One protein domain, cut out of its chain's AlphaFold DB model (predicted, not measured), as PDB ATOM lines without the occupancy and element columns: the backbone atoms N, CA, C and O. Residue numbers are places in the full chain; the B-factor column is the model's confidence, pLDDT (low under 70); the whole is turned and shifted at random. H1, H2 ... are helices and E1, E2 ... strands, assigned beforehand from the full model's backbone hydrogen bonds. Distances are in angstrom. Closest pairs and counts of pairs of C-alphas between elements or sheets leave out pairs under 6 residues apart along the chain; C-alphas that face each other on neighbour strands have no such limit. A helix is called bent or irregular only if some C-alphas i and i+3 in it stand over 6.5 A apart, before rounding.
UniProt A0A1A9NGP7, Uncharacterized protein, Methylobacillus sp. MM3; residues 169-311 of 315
ATOM      1  N   PRO A 169     190.126 226.376 156.688       98.56
ATOM      2  CA  PRO A 169     189.005 226.493 157.622       98.56
ATOM      3  C   PRO A 169     189.114 227.665 158.611       98.56
ATOM      4  O   PRO A 169     188.096 228.278 158.943       98.56
ATOM      5  N   ALA A 170     190.330 227.981 159.074       98.50
ATOM      6  CA  ALA A 170     190.584 229.088 159.993       98.50
ATOM      7  C   ALA A 170     190.299 230.454 159.345       98.50
ATOM      8  O   ALA A 170     189.640 231.291 159.964       98.50
ATOM      9  N   ASP A 171     190.696 230.643 158.084       98.62
ATOM     10  CA  ASP A 171     190.425 231.871 157.330       98.62
ATOM     11  C   ASP A 171     188.919 232.071 157.149       98.62
ATOM     12  O   ASP A 171     188.391 233.163 157.367       98.62
ATOM     13  N   LEU A 172     188.191 230.994 156.828       98.62
ATOM     14  CA  LEU A 172     186.737 231.056 156.678       98.62
ATOM     15  C   LEU A 172     186.055 231.490 157.982       98.62
ATOM     16  O   LEU A 172     185.114 232.287 157.948       98.62
ATOM     17  N   CYS A 173     186.527 230.981 159.125       98.50
ATOM     18  CA  CYS A 173     186.028 231.381 160.438       98.50
ATOM     19  C   CYS A 173     186.335 232.855 160.723       98.50
ATOM     20  O   CYS A 173     185.431 233.582 161.136       98.50
ATOM     21  N   ALA A 174     187.556 233.313 160.438       98.50
ATOM     22  CA  ALA A 174     187.956 234.706 160.617       98.50
ATOM     23  C   ALA A 174     187.077 235.664 159.793       98.50
ATOM     24  O   ALA A 174     186.494 236.592 160.354       98.50
ATOM     25  N   ILE A 175     186.878 235.383 158.499       98.31
ATOM     26  CA  ILE A 175     186.000 236.169 157.611       98.31
ATOM     27  C   ILE A 175     184.553 236.178 158.131       98.31
ATOM     28  O   ILE A 175     183.855 237.192 158.075       98.31
ATOM     29  N   ALA A 176     184.083 235.044 158.650       98.06
ATOM     30  CA  ALA A 176     182.739 234.900 159.196       98.06
ATOM     31  C   ALA A 176     182.546 235.565 160.574       98.06
ATOM     32  O   ALA A 176     181.405 235.647 161.039       98.06
ATOM     33  N   GLY A 177     183.620 236.012 161.237       97.94
ATOM     34  CA  GLY A 177     183.585 236.486 162.623       97.94
ATOM     35  C   GLY A 177     183.308 235.367 163.635       97.94
ATOM     36  O   GLY A 177     182.659 235.596 164.656       97.94
ATOM     37  N   LEU A 178     183.742 234.142 163.334       97.44
ATOM     38  CA  LEU A 178     183.564 232.951 164.162       97.44
ATOM     39  C   LEU A 178     184.888 232.543 164.811       97.44
ATOM     40  O   LEU A 178     185.952 232.654 164.212       97.44
ATOM     41  N   ARG A 179     184.809 232.030 166.043       97.44
ATOM     42  CA  ARG A 179     185.982 231.509 166.768       97.44
ATOM     43  C   ARG A 179     186.377 230.102 166.327       97.44
ATOM     44  O   ARG A 179     187.543 229.748 166.402       97.44
ATOM     45  N   GLU A 180     185.400 229.310 165.904       97.31
ATOM     46  CA  GLU A 180     185.582 227.918 165.501       97.31
ATOM     47  C   GLU A 180     184.553 227.526 164.436       97.31
ATOM     48  O   GLU A 180     183.510 228.174 164.292       97.31
ATOM     49  N   MET A 181     184.848 226.453 163.700       98.06
ATOM     50  CA  MET A 181     183.975 225.931 162.652       98.06
ATOM     51  C   MET A 181     182.704 225.323 163.271       98.06
ATOM     52  O   MET A 181     182.794 224.347 164.022       98.06
ATOM     53  N   PRO A 182     181.500 225.833 162.958       96.88
ATOM     54  CA  PRO A 182     180.276 225.289 163.526       96.88
ATOM     55  C   PRO A 182     179.930 223.924 162.912       96.88
ATOM     56  O   PRO A 182     180.115 223.681 161.715       96.88
ATOM     57  N   ARG A 183     179.341 223.042 163.734       93.50
ATOM     58  CA  ARG A 183     178.912 221.684 163.330       93.50
ATOM     59  C   ARG A 183     177.838 221.673 162.234       93.50
ATOM     60  O   ARG A 183     177.732 220.704 161.489       93.50
ATOM     61  N   GLY A 184     177.062 222.747 162.141       93.25
ATOM     62  CA  GLY A 184     175.966 222.899 161.191       93.25
ATOM     63  C   GLY A 184     174.590 222.563 161.780       93.25
ATOM     64  O   GLY A 184     174.465 221.687 162.631       93.25
ATOM     65  N   ASN A 185     173.557 223.277 161.325       92.50
ATOM     66  CA  ASN A 185     172.190 223.215 161.865       92.50
ATOM     67  C   ASN A 185     171.130 222.795 160.834       92.50
ATOM     68  O   ASN A 185     169.989 222.528 161.203       92.50
ATOM     69  N   TYR A 186     171.481 222.778 159.549       95.31
ATOM     70  CA  TYR A 186     170.555 222.522 158.447       95.31
ATOM     71  C   TYR A 186     171.297 222.015 157.214       95.31
ATOM     72  O   TYR A 186     172.475 222.310 157.028       95.31
ATOM     73  N   ASP A 187     170.598 221.304 156.337       95.88
ATOM     74  CA  ASP A 187     171.094 221.019 154.991       95.88
ATOM     75  C   ASP A 187     170.767 222.202 154.087       95.88
ATOM     76  O   ASP A 187     169.625 222.667 154.039       95.88
ATOM     77  N   LEU A 188     171.789 222.734 153.426       95.88
ATOM     78  CA  LEU A 188     171.676 223.925 152.604       95.88
ATOM     79  C   LEU A 188     171.489 223.535 151.141       95.88
ATOM     80  O   LEU A 188     172.279 222.790 150.567       95.88
ATOM     81  N   ILE A 189     170.462 224.091 150.516       95.19
ATOM     82  CA  ILE A 189     170.183 223.906 149.102       95.19
ATOM     83  C   ILE A 189     170.273 225.274 148.436       95.19
ATOM     84  O   ILE A 189     169.399 226.124 148.610       95.19
ATOM     85  N   VAL A 190     171.336 225.488 147.668       93.38
ATOM     86  CA  VAL A 190     171.576 226.760 146.989       93.38
ATOM     87  C   VAL A 190     171.220 226.642 145.519       93.38
ATOM     88  O   VAL A 190     171.905 225.966 144.755       93.38
ATOM     89  N   PHE A 191     170.181 227.368 145.124       87.00
ATOM     90  CA  PHE A 191     169.773 227.507 143.735       87.00
ATOM     91  C   PHE A 191     169.943 228.938 143.273       87.00
ATOM     92  O   PHE A 191     169.494 229.860 143.944       87.00
ATOM     93  N   ARG A 192     170.553 229.106 142.103       83.19
ATOM     94  CA  ARG A 192     170.616 230.403 141.429       83.19
ATOM     95  C   ARG A 192     169.230 230.896 141.046       83.19
ATOM     96  O   ARG A 192     168.471 230.179 140.392       83.19
ATOM     97  N   GLU A 193     168.971 232.152 141.375       77.75
ATOM     98  CA  GLU A 193     167.805 232.903 140.897       77.75
ATOM     99  C   GLU A 193     168.131 233.812 139.695       77.75
ATOM    100  O   GLU A 193     167.231 234.420 139.126       77.75
ATOM    101  N   ASP A 194     169.403 233.889 139.287       76.25
ATOM    102  CA  ASP A 194     169.884 234.759 138.205       76.25
ATOM    103  C   ASP A 194     169.926 234.077 136.820       76.25
ATOM    104  O   ASP A 194     169.512 232.929 136.641       76.25
ATOM    105  N   ASN A 195     170.454 234.798 135.824       67.62
ATOM    106  CA  ASN A 195     170.527 234.372 134.421       67.62
ATOM    107  C   ASN A 195     171.370 233.106 134.185       67.62
ATOM    108  O   ASN A 195     171.307 232.538 133.098       67.62
ATOM    109  N   GLU A 196     172.154 232.648 135.169       69.44
ATOM    110  CA  GLU A 196     172.882 231.381 135.057       69.44
ATOM    111  C   GLU A 196     172.027 230.159 135.470       69.44
ATOM    112  O   GLU A 196     172.542 229.042 135.584       69.44
ATOM    113  N   ARG A 197     170.729 230.347 135.728       76.81
ATOM    114  CA  ARG A 197     169.797 229.271 136.069       76.81
ATOM    115  C   ARG A 197     169.492 228.391 134.852       76.81
ATOM    116  O   ARG A 197     168.981 228.861 133.842       76.81
ATOM    117  N   LEU A 198     169.722 227.085 134.995       74.69
ATOM    118  CA  LEU A 198     169.239 226.081 134.046       74.69
ATOM    119  C   LEU A 198     167.765 225.718 134.309       74.69
ATOM    120  O   LEU A 198     167.321 225.747 135.466       74.69
ATOM    121  N   PRO A 199     167.001 225.339 133.268       69.00
ATOM    122  CA  PRO A 199     165.684 224.745 133.451       69.00
ATOM    123  C   PRO A 199     165.790 223.409 134.216       69.00
ATOM    124  O   PRO A 199     166.800 222.709 134.108       69.00
ATOM    125  N   PRO A 200     164.765 223.036 135.002       66.62
ATOM    126  CA  PRO A 200     164.778 221.788 135.761       66.62
ATOM    127  C   PRO A 200     164.805 220.570 134.824       66.62
ATOM    128  O   PRO A 200     163.986 220.469 133.913       66.62
ATOM    129  N   ALA A 201     165.724 219.631 135.069       71.56
ATOM    130  CA  ALA A 201     165.816 218.384 134.307       71.56
ATOM    131  C   ALA A 201     164.872 217.295 134.852       71.56
ATOM    132  O   ALA A 201     164.496 217.304 136.026       71.56
ATOM    133  N   VAL A 202     164.533 216.323 134.001       65.25
ATOM    134  CA  VAL A 202     163.593 215.226 134.309       65.25
ATOM    135  C   VAL A 202     164.119 214.282 135.403       65.25
ATOM    136  O   VAL A 202     163.337 213.801 136.215       65.25
ATOM    137  N   HIS A 203     165.437 214.071 135.480       72.38
ATOM    138  CA  HIS A 203     166.093 213.181 136.453       72.38
ATOM    139  C   HIS A 203     166.824 213.942 137.568       72.38
ATOM    140  O   HIS A 203     167.882 213.527 138.034       72.38
ATOM    141  N   ALA A 204     166.292 215.095 137.964       71.75
ATOM    142  CA  ALA A 204     166.937 215.940 138.954       71.75
ATOM    143  C   ALA A 204     166.947 215.313 140.358       71.75
ATOM    144  O   ALA A 204     165.953 214.745 140.813       71.75
ATOM    145  N   LEU A 205     168.058 215.482 141.077       76.19
ATOM    146  CA  LEU A 205     168.135 215.181 142.501       76.19
ATOM    147  C   LEU A 205     167.153 216.080 143.263       76.19
ATOM    148  O   LEU A 205     167.085 217.286 143.013       76.19
ATOM    149  N   HIS A 206     166.452 215.499 144.231       76.31
ATOM    150  CA  HIS A 206     165.452 216.166 145.058       76.31
ATOM    151  C   HIS A 206     165.934 216.324 146.507       76.31
ATOM    152  O   HIS A 206     165.462 215.605 147.389       76.31
ATOM    153  N   PRO A 207     166.899 217.223 146.782       76.94
ATOM    154  CA  PRO A 207     167.397 217.403 148.136       76.94
ATOM    155  C   PRO A 207     166.303 217.982 149.044       76.94
ATOM    156  O   PRO A 207     165.498 218.821 148.627       76.94
ATOM    157  N   THR A 208     166.312 217.552 150.306       82.12
ATOM    158  CA  THR A 208     165.502 218.133 151.384       82.12
ATOM    159  C   THR A 208     166.381 219.059 152.219       82.12
ATOM    160  O   THR A 208     167.538 218.749 152.487       82.12
ATOM    161  N   GLY A 209     165.875 220.242 152.573       88.75
ATOM    162  CA  GLY A 209     166.683 221.241 153.273       88.75
ATOM    163  C   GLY A 209     166.172 222.672 153.135       88.75
ATOM    164  O   GLY A 209     165.062 222.936 152.661       88.75
ATOM    165  N   VAL A 210     167.003 223.615 153.570       90.56
ATOM    166  CA  VAL A 210     166.748 225.050 153.438       90.56
ATOM    167  C   VAL A 210     167.136 225.488 152.035       90.56
ATOM    168  O   VAL A 210     168.314 225.499 151.690       90.56
ATOM    169  N   VAL A 211     166.141 225.895 151.250       91.38
ATOM    170  CA  VAL A 211     166.348 226.463 149.915       91.38
ATOM    171  C   VAL A 211     166.503 227.973 150.028       91.38
ATOM    172  O   VAL A 211     165.583 228.643 150.504       91.38
ATOM    173  N   ILE A 212     167.652 228.493 149.608       90.56
ATOM    174  CA  ILE A 212     167.980 229.923 149.627       90.56
ATOM    175  C   ILE A 212     169.077 230.208 148.597       90.56
ATOM    176  O   ILE A 212     169.976 229.388 148.435       90.56
ATOM    177  N   ASP A 213     169.040 231.364 147.934       93.06
ATOM    178  CA  ASP A 213     170.196 231.903 147.211       93.06
ATOM    179  C   ASP A 213     170.959 232.882 148.125       93.06
ATOM    180  O   ASP A 213     170.513 234.020 148.328       93.06
ATOM    181  N   PRO A 214     172.104 232.487 148.716       93.75
ATOM    182  CA  PRO A 214     172.828 233.347 149.642       93.75
ATOM    183  C   PRO A 214     173.327 234.636 148.982       93.75
ATOM    184  O   PRO A 214     173.542 235.617 149.687       93.75
ATOM    185  N   ALA A 215     173.504 234.655 147.654       91.19
ATOM    186  CA  ALA A 215     173.956 235.842 146.933       91.19
ATOM    187  C   ALA A 215     172.988 237.026 147.103       91.19
ATOM    188  O   ALA A 215     173.442 238.149 147.304       91.19
ATOM    189  N   GLY A 216     171.676 236.765 147.069       89.25
ATOM    190  CA  GLY A 216     170.641 237.783 147.272       89.25
ATOM    191  C   GLY A 216     170.188 237.929 148.727       89.25
ATOM    192  O   GLY A 216     169.749 239.003 149.131       89.25
ATOM    193  N   ALA A 217     170.290 236.867 149.531       90.38
ATOM    194  CA  ALA A 217     169.802 236.884 150.910       90.38
ATOM    195  C   ALA A 217     170.799 237.463 151.927       90.38
ATOM    196  O   ALA A 217     170.388 237.986 152.967       90.38
ATOM    197  N   ALA A 218     172.103 237.348 151.665       95.19
ATOM    198  CA  ALA A 218     173.125 237.839 152.576       95.19
ATOM    199  C   ALA A 218     173.253 239.366 152.511       95.19
ATOM    200  O   ALA A 218     173.331 239.965 151.443       95.19
ATOM    201  N   SER A 219     173.347 239.991 153.680       95.31
ATOM    202  CA  SER A 219     173.504 241.445 153.835       95.31
ATOM    203  C   SER A 219     174.962 241.908 153.900       95.31
ATOM    204  O   SER A 219     175.225 243.102 153.974       95.31
ATOM    205  N   SER A 220     175.908 240.972 153.965       96.69
ATOM    206  CA  SER A 220     177.349 241.223 154.014       96.69
ATOM    207  C   SER A 220     178.109 239.949 153.657       96.69
ATOM    208  O   SER A 220     177.552 238.850 153.741       96.69
ATOM    209  N   PHE A 221     179.399 240.075 153.344       97.06
ATOM    210  CA  PHE A 221     180.256 238.919 153.088       97.06
ATOM    211  C   PHE A 221     180.364 237.989 154.311       97.06
ATOM    212  O   PHE A 221     180.201 236.777 154.188       97.06
ATOM    213  N   ALA A 222     180.503 238.544 155.520       98.12
ATOM    214  CA  ALA A 222     180.513 237.754 156.755       98.12
ATOM    215  C   ALA A 222     179.183 237.013 156.991       98.12
ATOM    216  O   ALA A 222     179.170 235.894 157.507       98.12
ATOM    217  N   HIS A 223     178.045 237.622 156.637       97.75
ATOM    218  CA  HIS A 223     176.740 236.957 156.697       97.75
ATOM    219  C   HIS A 223     176.645 235.841 155.641       97.75
ATOM    220  O   HIS A 223     176.234 234.729 155.970       97.75
ATOM    221  N   TRP A 224     177.107 236.093 154.412       97.88
ATOM    222  CA  TRP A 224     177.185 235.086 153.353       97.88
ATOM    223  C   TRP A 224     178.010 233.874 153.796       97.88
ATOM    224  O   TRP A 224     177.537 232.743 153.687       97.88
ATOM    225  N   MET A 225     179.181 234.097 154.399       98.31
ATOM    226  CA  MET A 225     180.006 233.033 154.972       98.31
ATOM    227  C   MET A 225     179.254 232.241 156.040       98.31
ATOM    228  O   MET A 225     179.189 231.016 155.966       98.31
ATOM    229  N   ARG A 226     178.609 232.914 157.001       98.06
ATOM    230  CA  ARG A 226     177.865 232.241 158.077       98.06
ATOM    231  C   ARG A 226     176.734 231.354 157.551       98.06
ATOM    232  O   ARG A 226     176.566 230.258 158.076       98.06
ATOM    233  N   ILE A 227     176.023 231.749 156.492       97.81
ATOM    234  CA  ILE A 227     175.003 230.888 155.859       97.81
ATOM    235  C   ILE A 227     175.607 229.554 155.380       97.81
ATOM    236  O   ILE A 227     174.963 228.511 155.495       97.81
ATOM    237  N   HIS A 228     176.837 229.551 154.873       98.44
ATOM    238  CA  HIS A 228     177.499 228.325 154.419       98.44
ATOM    239  C   HIS A 228     178.130 227.554 155.579       98.44
ATOM    240  O   HIS A 228     177.983 226.339 155.667       98.44
ATOM    241  N   LEU A 229     178.807 228.238 156.502       98.25
ATOM    242  CA  LEU A 229     179.501 227.569 157.601       98.25
ATOM    243  C   LEU A 229     178.522 226.913 158.584       98.25
ATOM    244  O   LEU A 229     178.801 225.822 159.071       98.25
ATOM    245  N   TYR A 230     177.341 227.494 158.820       97.75
ATOM    246  CA  TYR A 230     176.296 226.874 159.647       97.75
ATOM    247  C   TYR A 230     175.479 225.789 158.926       97.75
ATOM    248  O   TYR A 230     174.576 225.214 159.541       97.75
ATOM    249  N   SER A 231     175.780 225.452 157.668       97.75
ATOM    250  CA  SER A 231     175.188 224.271 157.040       97.75
ATOM    251  C   SER A 231     175.872 222.987 157.527       97.75
ATOM    252  O   SER A 231     177.027 222.984 157.956       97.75
ATOM    253  N   ARG A 232     175.142 221.877 157.496       97.44
ATOM    254  CA  ARG A 232     175.658 220.527 157.735       97.44
ATOM    255  C   ARG A 232     176.148 219.904 156.432       97.44
ATOM    256  O   ARG A 232     177.227 219.331 156.393       97.44
ATOM    257  N   THR A 233     175.354 220.048 155.376       97.81
ATOM    258  CA  THR A 233     175.664 219.635 154.005       97.81
ATOM    259  C   THR A 233     175.258 220.747 153.041       97.81
ATOM    260  O   THR A 233     174.477 221.633 153.410       97.81
ATOM    261  N   ILE A 234     175.772 220.712 151.811       97.88
ATOM    262  CA  ILE A 234     175.321 221.607 150.745       97.88
ATOM    263  C   ILE A 234     175.033 220.854 149.446       97.88
ATOM    264  O   ILE A 234     175.803 220.001 149.013       97.88
ATOM    265  N   THR A 235     173.934 221.216 148.789       97.12
ATOM    266  CA  THR A 235     173.675 220.915 147.376       97.12
ATOM    267  C   THR A 235     173.524 222.228 146.613       97.12
ATOM    268  O   THR A 235     172.724 223.071 147.018       97.12
ATOM    269  N   THR A 236     174.300 222.455 145.549       96.19
ATOM    270  CA  THR A 236     174.365 223.784 144.917       96.19
ATOM    271  C   THR A 236     174.670 223.788 143.422       96.19
ATOM    272  O   THR A 236     175.382 222.925 142.926       96.19
ATOM    273  N   ASN A 237     174.199 224.815 142.705       94.94
ATOM    274  CA  ASN A 237     174.707 225.210 141.382       94.94
ATOM    275  C   ASN A 237     175.497 226.542 141.393       94.94
ATOM    276  O   ASN A 237     175.762 227.124 140.338       94.94
ATOM    277  N   ARG A 238     175.901 227.036 142.570       94.94
ATOM    278  CA  ARG A 238     176.841 228.156 142.740       94.94
ATOM    279  C   ARG A 238     178.230 227.600 143.051       94.94
ATOM    280  O   ARG A 238     178.437 227.007 144.107       94.94
ATOM    281  N   LEU A 239     179.189 227.839 142.153       96.88
ATOM    282  CA  LEU A 239     180.558 227.329 142.282       96.88
ATOM    283  C   LEU A 239     181.197 227.684 143.635       96.88
ATOM    284  O   LEU A 239     181.651 226.799 144.353       96.88
ATOM    285  N   HIS A 240     181.186 228.962 144.017       97.75
ATOM    286  CA  HIS A 240     181.860 229.406 145.244       97.75
ATOM    287  C   HIS A 240     181.146 228.996 146.532       97.75
ATOM    288  O   HIS A 240     181.800 228.854 147.560       97.75
ATOM    289  N   SER A 241     179.843 228.708 146.481       98.06
ATOM    290  CA  SER A 241     179.148 228.050 147.594       98.06
ATOM    291  C   SER A 241     179.676 226.628 147.811       98.06
ATOM    292  O   SER A 241     179.882 226.215 148.951       98.06
ATOM    293  N   ALA A 242     179.941 225.898 146.723       98.38
ATOM    294  CA  ALA A 242     180.575 224.584 146.778       98.38
ATOM    295  C   ALA A 242     182.018 224.674 147.298       98.38
ATOM    296  O   ALA A 242     182.378 223.913 148.193       98.38
ATOM    297  N   ILE A 243     182.816 225.628 146.801       98.62
ATOM    298  CA  ILE A 243     184.208 225.833 147.242       98.62
ATOM    299  C   ILE A 243     184.284 226.120 148.748       98.62
ATOM    300  O   ILE A 243     185.027 225.433 149.446       98.62
ATOM    301  N   VAL A 244     183.489 227.064 149.277       98.56
ATOM    302  CA  VAL A 244     183.471 227.369 150.725       98.56
ATOM    303  C   VAL A 244     183.197 226.127 151.556       98.56
ATOM    304  O   VAL A 244     183.904 225.860 152.525       98.56
ATOM    305  N   CYS A 245     182.156 225.371 151.206       98.50
ATOM    306  CA  CYS A 245     181.777 224.201 151.984       98.50
ATOM    307  C   CYS A 245     182.797 223.061 151.851       98.50
ATOM    308  O   CYS A 245     183.016 222.356 152.832       98.50
ATOM    309  N   ALA A 246     183.455 222.922 150.696       98.69
ATOM    310  CA  ALA A 246     184.529 221.954 150.498       98.69
ATOM    311  C   ALA A 246     185.746 222.283 151.377       98.69
ATOM    312  O   ALA A 246     186.236 221.410 152.089       98.69
ATOM    313  N   ILE A 247     186.180 223.550 151.408       98.56
ATOM    314  CA  ILE A 247     187.259 224.016 152.300       98.56
ATOM    315  C   ILE A 247     186.865 223.815 153.768       98.56
ATOM    316  O   ILE A 247     187.679 223.379 154.574       98.56
ATOM    317  N   ALA A 248     185.600 224.063 154.118       98.44
ATOM    318  CA  ALA A 248     185.074 223.839 155.463       98.44
ATOM    319  C   ALA A 248     184.925 222.351 155.852       98.44
ATOM    320  O   ALA A 248     184.456 222.068 156.957       98.44
ATOM    321  N   GLY A 249     185.266 221.404 154.969       98.00
ATOM    322  CA  GLY A 249     185.159 219.964 155.223       98.00
ATOM    323  C   GLY A 249     183.718 219.449 155.302       98.00
ATOM    324  O   GLY A 249     183.453 218.439 155.951       98.00
ATOM    325  N   LYS A 250     182.763 220.154 154.687       97.88
ATOM    326  CA  LYS A 250     181.349 219.760 154.668       97.88
ATOM    327  C   LYS A 250     181.057 218.896 153.441       97.88
ATOM    328  O   LYS A 250     181.615 219.167 152.382       97.88
ATOM    329  N   PRO A 251     180.139 217.917 153.521       98.31
ATOM    330  CA  PRO A 251     179.672 217.204 152.338       98.31
ATOM    331  C   PRO A 251     179.056 218.169 151.316       98.31
ATOM    332  O   PRO A 251     178.135 218.926 151.643       98.31
ATOM    333  N   VAL A 252     179.570 218.130 150.085       98.56
ATOM    334  CA  VAL A 252     179.163 219.004 148.980       98.56
ATOM    335  C   VAL A 252     178.691 218.162 147.804       98.56
ATOM    336  O   VAL A 252     179.423 217.293 147.334       98.56
ATOM    337  N   THR A 253     177.518 218.498 147.277       98.00
ATOM    338  CA  THR A 253     177.065 218.078 145.948       98.00
ATOM    339  C   THR A 253     176.937 219.312 145.061       98.00
ATOM    340  O   THR A 253     176.160 220.221 145.363       98.00
ATOM    341  N   ILE A 254     177.688 219.364 143.963       97.56
ATOM    342  CA  ILE A 254     177.613 220.447 142.979       97.56
ATOM    343  C   ILE A 254     176.898 219.981 141.708       97.56
ATOM    344  O   ILE A 254     177.039 218.840 141.271       97.56
ATOM    345  N   ALA A 255     176.117 220.884 141.133       95.50
ATOM    346  CA  ALA A 255     175.344 220.692 139.919       95.50
ATOM    347  C   ALA A 255     175.740 221.717 138.842       95.50
ATOM    348  O   ALA A 255     176.345 222.753 139.162       95.50
ATOM    349  N   PRO A 256     175.392 221.485 137.565       94.00
ATOM    350  CA  PRO A 256     175.716 222.422 136.497       94.00
ATOM    351  C   PRO A 256     175.011 223.778 136.662       94.00
ATOM    352  O   PRO A 256     173.910 223.882 137.207       94.00
ATOM    353  N   GLY A 257     175.675 224.830 136.176       89.06
ATOM    354  CA  GLY A 257     175.087 226.153 135.936       89.06
ATOM    355  C   GLY A 257     174.824 226.364 134.442       89.06
ATOM    356  O   GLY A 257     174.921 225.420 133.666       89.06
ATOM    357  N   ALA A 258     174.542 227.597 134.012       81.00
ATOM    358  CA  ALA A 258     174.230 227.895 132.604       81.00
ATOM    359  C   ALA A 258     175.329 227.548 131.586       81.00
ATOM    360  O   ALA A 258     175.041 227.476 130.395       81.00
ATOM    361  N   TYR A 259     176.573 227.341 132.021       86.81
ATOM    362  CA  TYR A 259     177.651 226.877 131.150       86.81
ATOM    363  C   TYR A 259     178.652 225.990 131.909       86.81
ATOM    364  O   TYR A 259     178.495 225.726 133.105       86.81
ATOM    365  N   HIS A 260     179.691 225.527 131.205       94.00
ATOM    366  CA  HIS A 260     180.626 224.487 131.657       94.00
ATOM    367  C   HIS A 260     181.357 224.772 132.979       94.00
ATOM    368  O   HIS A 260     181.793 223.820 133.618       94.00
ATOM    369  N   LYS A 261     181.461 226.034 133.432       93.75
ATOM    370  CA  LYS A 261     182.258 226.458 134.605       93.75
ATOM    371  C   LYS A 261     182.177 225.505 135.799       93.75
ATOM    372  O   LYS A 261     183.214 225.079 136.295       93.75
ATOM    373  N   ASN A 262     180.973 225.174 136.274       96.44
ATOM    374  CA  ASN A 262     180.835 224.325 137.462       96.44
ATOM    375  C   ASN A 262     181.420 222.930 137.221       96.44
ATOM    376  O   ASN A 262     182.108 222.404 138.090       96.44
ATOM    377  N   ARG A 263     181.162 222.353 136.041       97.19
ATOM    378  CA  ARG A 263     181.664 221.032 135.663       97.19
ATOM    379  C   ARG A 263     183.179 221.054 135.511       97.19
ATOM    380  O   ARG A 263     183.846 220.249 136.144       97.19
ATOM    381  N   SER A 264     183.715 222.005 134.749       97.75
ATOM    382  CA  SER A 264     185.149 222.090 134.471       97.75
ATOM    383  C   SER A 264     185.977 222.330 135.740       97.75
ATOM    384  O   SER A 264     187.007 221.688 135.927       97.75
ATOM    385  N   VAL A 265     185.519 223.202 136.651       98.12
ATOM    386  CA  VAL A 265     186.200 223.414 137.944       98.12
ATOM    387  C   VAL A 265     186.030 222.207 138.868       98.12
ATOM    388  O   VAL A 265     186.960 221.858 139.593       98.12
ATOM    389  N   TRP A 266     184.873 221.534 138.841       98.38
ATOM    390  CA  TRP A 266     184.697 220.299 139.601       98.38
ATOM    391  C   TRP A 266     185.683 219.217 139.153       98.38
ATOM    392  O   TRP A 266     186.398 218.674 139.992       98.38
ATOM    393  N   GLU A 267     185.778 218.965 137.846       98.31
ATOM    394  CA  GLU A 267     186.707 217.986 137.274       98.31
ATOM    395  C   GLU A 267     188.159 218.325 137.604       98.31
ATOM    396  O   GLU A 267     188.919 217.428 137.960       98.31
ATOM    397  N   TYR A 268     188.534 219.604 137.508       98.00
ATOM    398  CA  TYR A 268     189.918 220.038 137.682       98.00
ATOM    399  C   TYR A 268     190.363 220.177 139.145       98.00
ATOM    400  O   TYR A 268     191.536 219.958 139.428       98.00
ATOM    401  N   SER A 269     189.479 220.566 140.072       97.81
ATOM    402  CA  SER A 269     189.908 220.957 141.430       97.81
ATOM    403  C   SER A 269     189.067 220.413 142.583       97.81
ATOM    404  O   SER A 269     189.575 220.334 143.702       97.81
ATOM    405  N   LEU A 270     187.788 220.082 142.377       98.44
ATOM    406  CA  LEU A 270     186.892 219.730 143.493       98.44
ATOM    407  C   LEU A 270     186.626 218.229 143.629       98.44
ATOM    408  O   LEU A 270     186.351 217.769 144.736       98.44
ATOM    409  N   SER A 271     186.713 217.468 142.540       98.19
ATOM    410  CA  SER A 271     186.490 216.018 142.529       98.19
ATOM    411  C   SER A 271     187.438 215.296 143.497       98.19
ATOM    412  O   SER A 271     186.992 214.537 144.357       98.19
ATOM    413  N   GLU A 272     188.727 215.633 143.453       96.81
ATOM    414  CA  GLU A 272     189.766 215.104 144.349       96.81
ATOM    415  C   GLU A 272     189.589 215.544 145.811       96.81
ATOM    416  O   GLU A 272     190.108 214.907 146.724       96.81
ATOM    417  N   LYS A 273     188.809 216.604 146.055       97.31
ATOM    418  CA  LYS A 273     188.450 217.086 147.399       97.31
ATOM    419  C   LYS A 273     187.180 216.420 147.947       97.31
ATOM    420  O   LYS A 273     186.646 216.863 148.961       97.31
ATOM    421  N   GLY A 274     186.678 215.376 147.283       97.94
ATOM    422  CA  GLY A 274     185.498 214.626 147.716       97.94
ATOM    423  C   GLY A 274     184.167 215.325 147.432       97.94
ATOM    424  O   GLY A 274     183.141 214.930 147.987       97.94
ATOM    425  N   VAL A 275     184.151 216.355 146.578       98.50
ATOM    426  CA  VAL A 275     182.903 216.994 146.145       98.50
ATOM    427  C   VAL A 275     182.178 216.077 145.165       98.50
ATOM    428  O   VAL A 275     182.727 215.701 144.129       98.50
ATOM    429  N   ALA A 276     180.923 215.745 145.461       98.31
ATOM    430  CA  ALA A 276     180.079 214.950 144.582       98.31
ATOM    431  C   ALA A 276     179.515 215.797 143.433       98.31
ATOM    432  O   ALA A 276     179.208 216.980 143.604       98.31
ATOM    433  N   TRP A 277     179.327 215.176 142.269       97.31
ATOM    434  CA  TRP A 277     178.649 215.779 141.123       97.31
ATOM    435  C   TRP A 277     177.234 215.226 140.966       97.31
ATOM    436  O   TRP A 277     176.984 214.047 141.212       97.31
ATOM    437  N   THR A 278     176.317 216.064 140.493       94.75
ATOM    438  CA  THR A 278     175.008 215.637 139.996       94.75
ATOM    439  C   THR A 278     174.650 216.404 138.730       94.75
ATOM    440  O   THR A 278     174.931 217.594 138.617       94.75
ATOM    441  N   ASP A 279     174.013 215.741 137.768       91.19
ATOM    442  CA  ASP A 279     173.693 216.360 136.476       91.19
ATOM    443  C   ASP A 279     172.522 217.339 136.555       91.19
ATOM    444  O   ASP A 279     172.370 218.205 135.695       91.19
ATOM    445  N   ALA A 280     171.697 217.239 137.597       88.06
ATOM    446  CA  ALA A 280     170.609 218.169 137.822       88.06
ATOM    447  C   ALA A 280     170.141 218.161 139.274       88.06
ATOM    448  O   ALA A 280     170.137 217.139 139.955       88.06
ATOM    449  N   ILE A 281     169.656 219.314 139.715       84.25
ATOM    450  CA  ILE A 281     169.062 219.515 141.033       84.25
ATOM    451  C   ILE A 281     167.689 220.160 140.859       84.25
ATOM    452  O   ILE A 281     167.507 221.056 140.035       84.25
ATOM    453  N   ARG A 282     166.712 219.710 141.645       82.31
ATOM    454  CA  ARG A 282     165.378 220.301 141.737       82.31
ATOM    455  C   ARG A 282     164.975 220.353 143.207       82.31
ATOM    456  O   ARG A 282     164.799 219.300 143.816       82.31
ATOM    457  N   PRO A 283     164.825 221.546 143.802       75.19
ATOM    458  CA  PRO A 283     164.482 221.628 145.210       75.19
ATOM    459  C   PRO A 283     163.089 221.030 145.416       75.19
ATOM    460  O   PRO A 283     162.190 221.266 144.605       75.19
ATOM    461  N   GLN A 284     162.900 220.253 146.486       74.44
ATOM    462  CA  GLN A 284     161.542 219.942 146.920       74.44
ATOM    463  C   GLN A 284     160.923 221.204 147.510       74.44
ATOM    464  O   GLN A 284     161.424 221.775 148.482       74.44
ATOM    465  N   GLU A 285     159.832 221.647 146.898       69.50
ATOM    466  CA  GLU A 285     158.989 222.667 147.492       69.50
ATOM    467  C   GLU A 285     158.224 222.046 148.668       69.50
ATOM    468  O   GLU A 285     157.846 220.873 148.655       69.50
ATOM    469  N   ASN A 286     158.080 222.808 149.753       73.25
ATOM    470  CA  ASN A 286     157.350 222.331 150.919       73.25
ATOM    471  C   ASN A 286     155.851 222.596 150.689       73.25
ATOM    472  O   ASN A 286     155.465 223.772 150.631       73.25
ATOM    473  N   PRO A 287     155.001 221.552 150.668       79.12
ATOM    474  CA  PRO A 287     153.576 221.691 150.367       79.12
ATOM    475  C   PRO A 287     152.839 222.645 151.312       79.12
ATOM    476  O   PRO A 287     151.826 223.234 150.944       79.12
ATOM    477  N   PHE A 288     153.324 222.808 152.547       81.81
ATOM    478  CA  PHE A 288     152.729 223.729 153.511       81.81
ATOM    479  C   PHE A 288     152.883 225.192 153.077       81.81
ATOM    480  O   PHE A 288     151.924 225.958 153.143       81.81
ATOM    481  N   TRP A 289     154.070 225.578 152.599       80.19
ATOM    482  CA  TRP A 289     154.343 226.954 152.171       80.19
ATOM    483  C   TRP A 289     153.666 227.289 150.840       80.19
ATOM    484  O   TRP A 289     153.298 228.441 150.619       80.19
ATOM    485  N   GLU A 290     153.456 226.295 149.974       80.62
ATOM    486  CA  GLU A 290     152.711 226.458 148.721       80.62
ATOM    487  C   GLU A 290     151.230 226.790 148.928       80.62
ATOM    488  O   GLU A 290     150.635 227.465 148.094       80.62
ATOM    489  N   ARG A 291     150.642 226.369 150.055       86.56
ATOM    490  CA  ARG A 291     149.246 226.684 150.391       86.56
ATOM    491  C   ARG A 291     149.035 228.141 150.805       86.56
ATOM    492  O   ARG A 291     147.890 228.583 150.874       86.56
ATOM    493  N   LEU A 292     150.102 228.888 151.106       87.00
ATOM    494  CA  LEU A 292     149.977 230.303 151.446       87.00
ATOM    495  C   LEU A 292     149.719 231.149 150.190       87.00
ATOM    496  O   LEU A 292     150.350 230.920 149.156       87.00
ATOM    497  N   PRO A 293     148.871 232.193 150.283       89.62
ATOM    498  CA  PRO A 293     148.697 233.150 149.200       89.62
ATOM    499  C   PRO A 293     150.041 233.738 148.729       89.62
ATOM    500  O   PRO A 293     150.890 234.043 149.576       89.62
ATOM    501  N   PRO A 294     150.237 233.981 147.416       86.69
ATOM    502  CA  PRO A 294     151.516 234.449 146.875       86.69
ATOM    503  C   PRO A 294     152.077 235.700 147.563       86.69
ATOM    504  O   PRO A 294     153.276 235.773 147.807       86.69
ATOM    505  N   PHE A 295     151.225 236.655 147.951       87.94
ATOM    506  CA  PHE A 295     151.656 237.879 148.641       87.94
ATOM    507  C   PHE A 295     152.213 237.623 150.054       87.94
ATOM    508  O   PHE A 295     153.080 238.360 150.520       87.94
ATOM    509  N   ILE A 296     151.745 236.568 150.730       87.19
ATOM    510  CA  ILE A 296     152.261 236.135 152.036       87.19
ATOM    511  C   ILE A 296     153.530 235.317 151.828       87.19
ATOM    512  O   ILE A 296     154.555 235.608 152.440       87.19
ATOM    513  N   ARG A 297     153.480 234.327 150.928       84.56
ATOM    514  CA  ARG A 297     154.607 233.438 150.616       84.56
ATOM    515  C   ARG A 297     155.847 234.217 150.179       84.56
ATOM    516  O   ARG A 297     156.947 233.915 150.629       84.56
ATOM    517  N   ASN A 298     155.652 235.242 149.355       82.81
ATOM    518  CA  ASN A 298     156.726 236.081 148.825       82.81
ATOM    519  C   ASN A 298     157.083 237.248 149.767       82.81
ATOM    520  O   ASN A 298     157.920 238.082 149.430       82.81
ATOM    521  N   SER A 299     156.457 237.344 150.946       87.69
ATOM    522  CA  SER A 299     156.785 238.382 151.918       87.69
ATOM    523  C   SER A 299     158.161 238.134 152.530       87.69
ATOM    524  O   SER A 299     158.426 237.065 153.086       87.69
ATOM    525  N   TYR A 300     159.002 239.171 152.555       85.00
ATOM    526  CA  TYR A 300     160.292 239.150 153.253       85.00
ATOM    527  C   TYR A 300     160.171 238.674 154.714       85.00
ATOM    528  O   TYR A 300     161.043 237.963 155.215       85.00
ATOM    529  N   LYS A 301     159.066 239.009 155.400       88.00
ATOM    530  CA  LYS A 301     158.821 238.578 156.786       88.00
ATOM    531  C   LYS A 301     158.687 237.058 156.896       88.00
ATOM    532  O   LYS A 301     159.264 236.466 157.804       88.00
ATOM    533  N   VAL A 302     157.971 236.434 155.962       85.50
ATOM    534  CA  VAL A 302     157.770 234.977 155.927       85.50
ATOM    535  C   VAL A 302     159.063 234.267 155.549       85.50
ATOM    536  O   VAL A 302     159.435 233.306 156.219       85.50
ATOM    537  N   GLY A 303     159.803 234.789 154.565       84.44
ATOM    538  CA  GLY A 303     161.134 234.281 154.224       84.44
ATOM    539  C   GLY A 303     162.074 234.296 155.432       84.44
ATOM    540  O   GLY A 303     162.641 233.269 155.799       84.44
ATOM    541  N   ARG A 304     162.160 235.429 156.135       87.00
ATOM    542  CA  ARG A 304     162.988 235.572 157.339       87.00
ATOM    543  C   ARG A 304     162.541 234.659 158.484       87.00
ATOM    544  O   ARG A 304     163.388 234.081 159.160       87.00
ATOM    545  N   MET A 305     161.234 234.499 158.688       88.62
ATOM    546  CA  MET A 305     160.683 233.565 159.674       88.62
ATOM    547  C   MET A 305     161.057 232.116 159.339       88.62
ATOM    548  O   MET A 305     161.496 231.387 160.224       88.62
ATOM    549  N   ARG A 306     160.964 231.707 158.067       87.25
ATOM    550  CA  ARG A 306     161.386 230.373 157.608       87.25
ATOM    551  C   ARG A 306     162.866 230.132 157.900       87.25
ATOM    552  O   ARG A 306     163.209 229.094 158.458       87.25
ATOM    553  N   LEU A 307     163.731 231.090 157.574       89.31
ATOM    554  CA  LEU A 307     165.164 231.000 157.871       89.31
ATOM    555  C   LEU A 307     165.426 230.882 159.380       89.31
ATOM    556  O   LEU A 307     166.206 230.031 159.801       89.31
ATOM    557  N   MET A 308     164.703 231.653 160.198       89.81
ATOM    558  CA  MET A 308     164.790 231.585 161.659       89.81
ATOM    559  C   MET A 308     164.380 230.215 162.214       89.81
ATOM    560  O   MET A 308     165.084 229.669 163.062       89.81
ATOM    561  N   LEU A 309     163.279 229.639 161.717       88.75
ATOM    562  CA  LEU A 309     162.793 228.314 162.128       88.75
ATOM    563  C   LEU A 309     163.828 227.214 161.861       88.75
ATOM    564  O   LEU A 309     163.963 226.287 162.657       88.75
ATOM    565  N   HIS A 310     164.602 227.349 160.784       87.25
ATOM    566  CA  HIS A 310     165.693 226.437 160.444       87.25
ATOM    567  C   HIS A 310     167.053 226.843 161.036       87.25
ATOM    568  O   HIS A 310     168.070 226.238 160.699       87.25
ATOM    569  N   ARG A 311     167.089 227.844 161.929       92.12
ATOM    570  CA  ARG A 311     168.311 228.354 162.582       92.12
ATOM    571  C   ARG A 311     169.392 228.804 161.590       92.12
ATOM    572  O   ARG A 311     170.586 228.686 161.868       92.12
TER     573      ARG A 311
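AT A GLANCE: This is residues 169 to 311 of the 315 residues of an uncharacterized protein of Methylobacillus sp. MM3 (UniProt A0A1A9NGP7). What is the main picture? A small sheet of three parallel strands, E1 E2 E3 in that order, has H4 packed over it, with H3 and H5 on either side of H4 and H1 beyond H3. H6, H7 and H8 form a loose arm past the E1 edge, where residues 290 to 296 stick out. What else is there? The 143 printed residues hold eight named helices and three named strands, in the order H1 E1 H2 H3 E2 H4 E3 H5 H6 H7 H8, and the class is mostly helix. The whole is compact, with a radius of gyration of the C-alphas of 15.2 A and spans of 45 by 40 by 23 A.

IN THESE COORDINATES: Where do the first elements lie? H1, residues 169 to 176, starts at C-alpha 169 (189.005, 226.493, 157.622). E1 is residues 186 to 190, 12.3 A long, H2 is 214 to 217, and H3 is 221 to 229, 12.2 A. What follows? E2 is residues 231 to 236, 12.2 A, H4 is 239 to 247, 12.5 A, E3 is 252 to 254, and H5 is 261 to 273, 17.0 A. H6 is 287 to 290, H7 is 294 to 297, and H8, residues 300 to 309, 14.2 A, ends at C-alpha 309 (162.793, 228.314, 162.128).

HOW THE PARTS SIT: How do the strands pair? Parallel E1 and E2 have N 188 and O 233 at 2.9 A; parallel E2 and E3 have N 253 and O 234 at 2.9 A. E1, H2 H3, E2 and E2, H4, E3 are strand-helix-strand units, parallel neighbour strands with helices between, each with a right-handed crossover. What is on the sheet? H4 lies over E2 and E3 at a height over the sheet of 8.3 A, while H3 and H5 only graze the sheet. How do the helices meet? The hub H3 touches H1 at Ala 222 and Ala 176, C-alphas 4.4 A apart, H2 at Trp 224 and Pro 214, 6.0 A, and H4 at His 228 and Cys 245, 6.4 A. H4 touches H5 at a shallow tilt of 7 degrees, the same way, with the C-alphas of Leu 239 and Asn 262 closest at 5.7 A; H6, H7 and H8 touch no helix. Are the helix backbones complete? Every O i to N i+4 pair is within hydrogen-bond range in H1, H3, H4 and H8, and 6 of 9 in H5, which is irregular, with C-alphas 268 and 271 at 7.2 A; H2, H6 and H7 are too short for such a pair.

THE WHOLE: How large is it? The two C-alphas farthest apart, of Glu 272 and Pro 293, are 45.1 A apart. Which links are long? E1 to H2 has 23 residues and H5 to H6 has 13; the printed part has no cut. Where is confidence low? The mean pLDDT of the printed part is 90.8, and residues 195 to 196, 199 to 200, 202 and 285 are under 70.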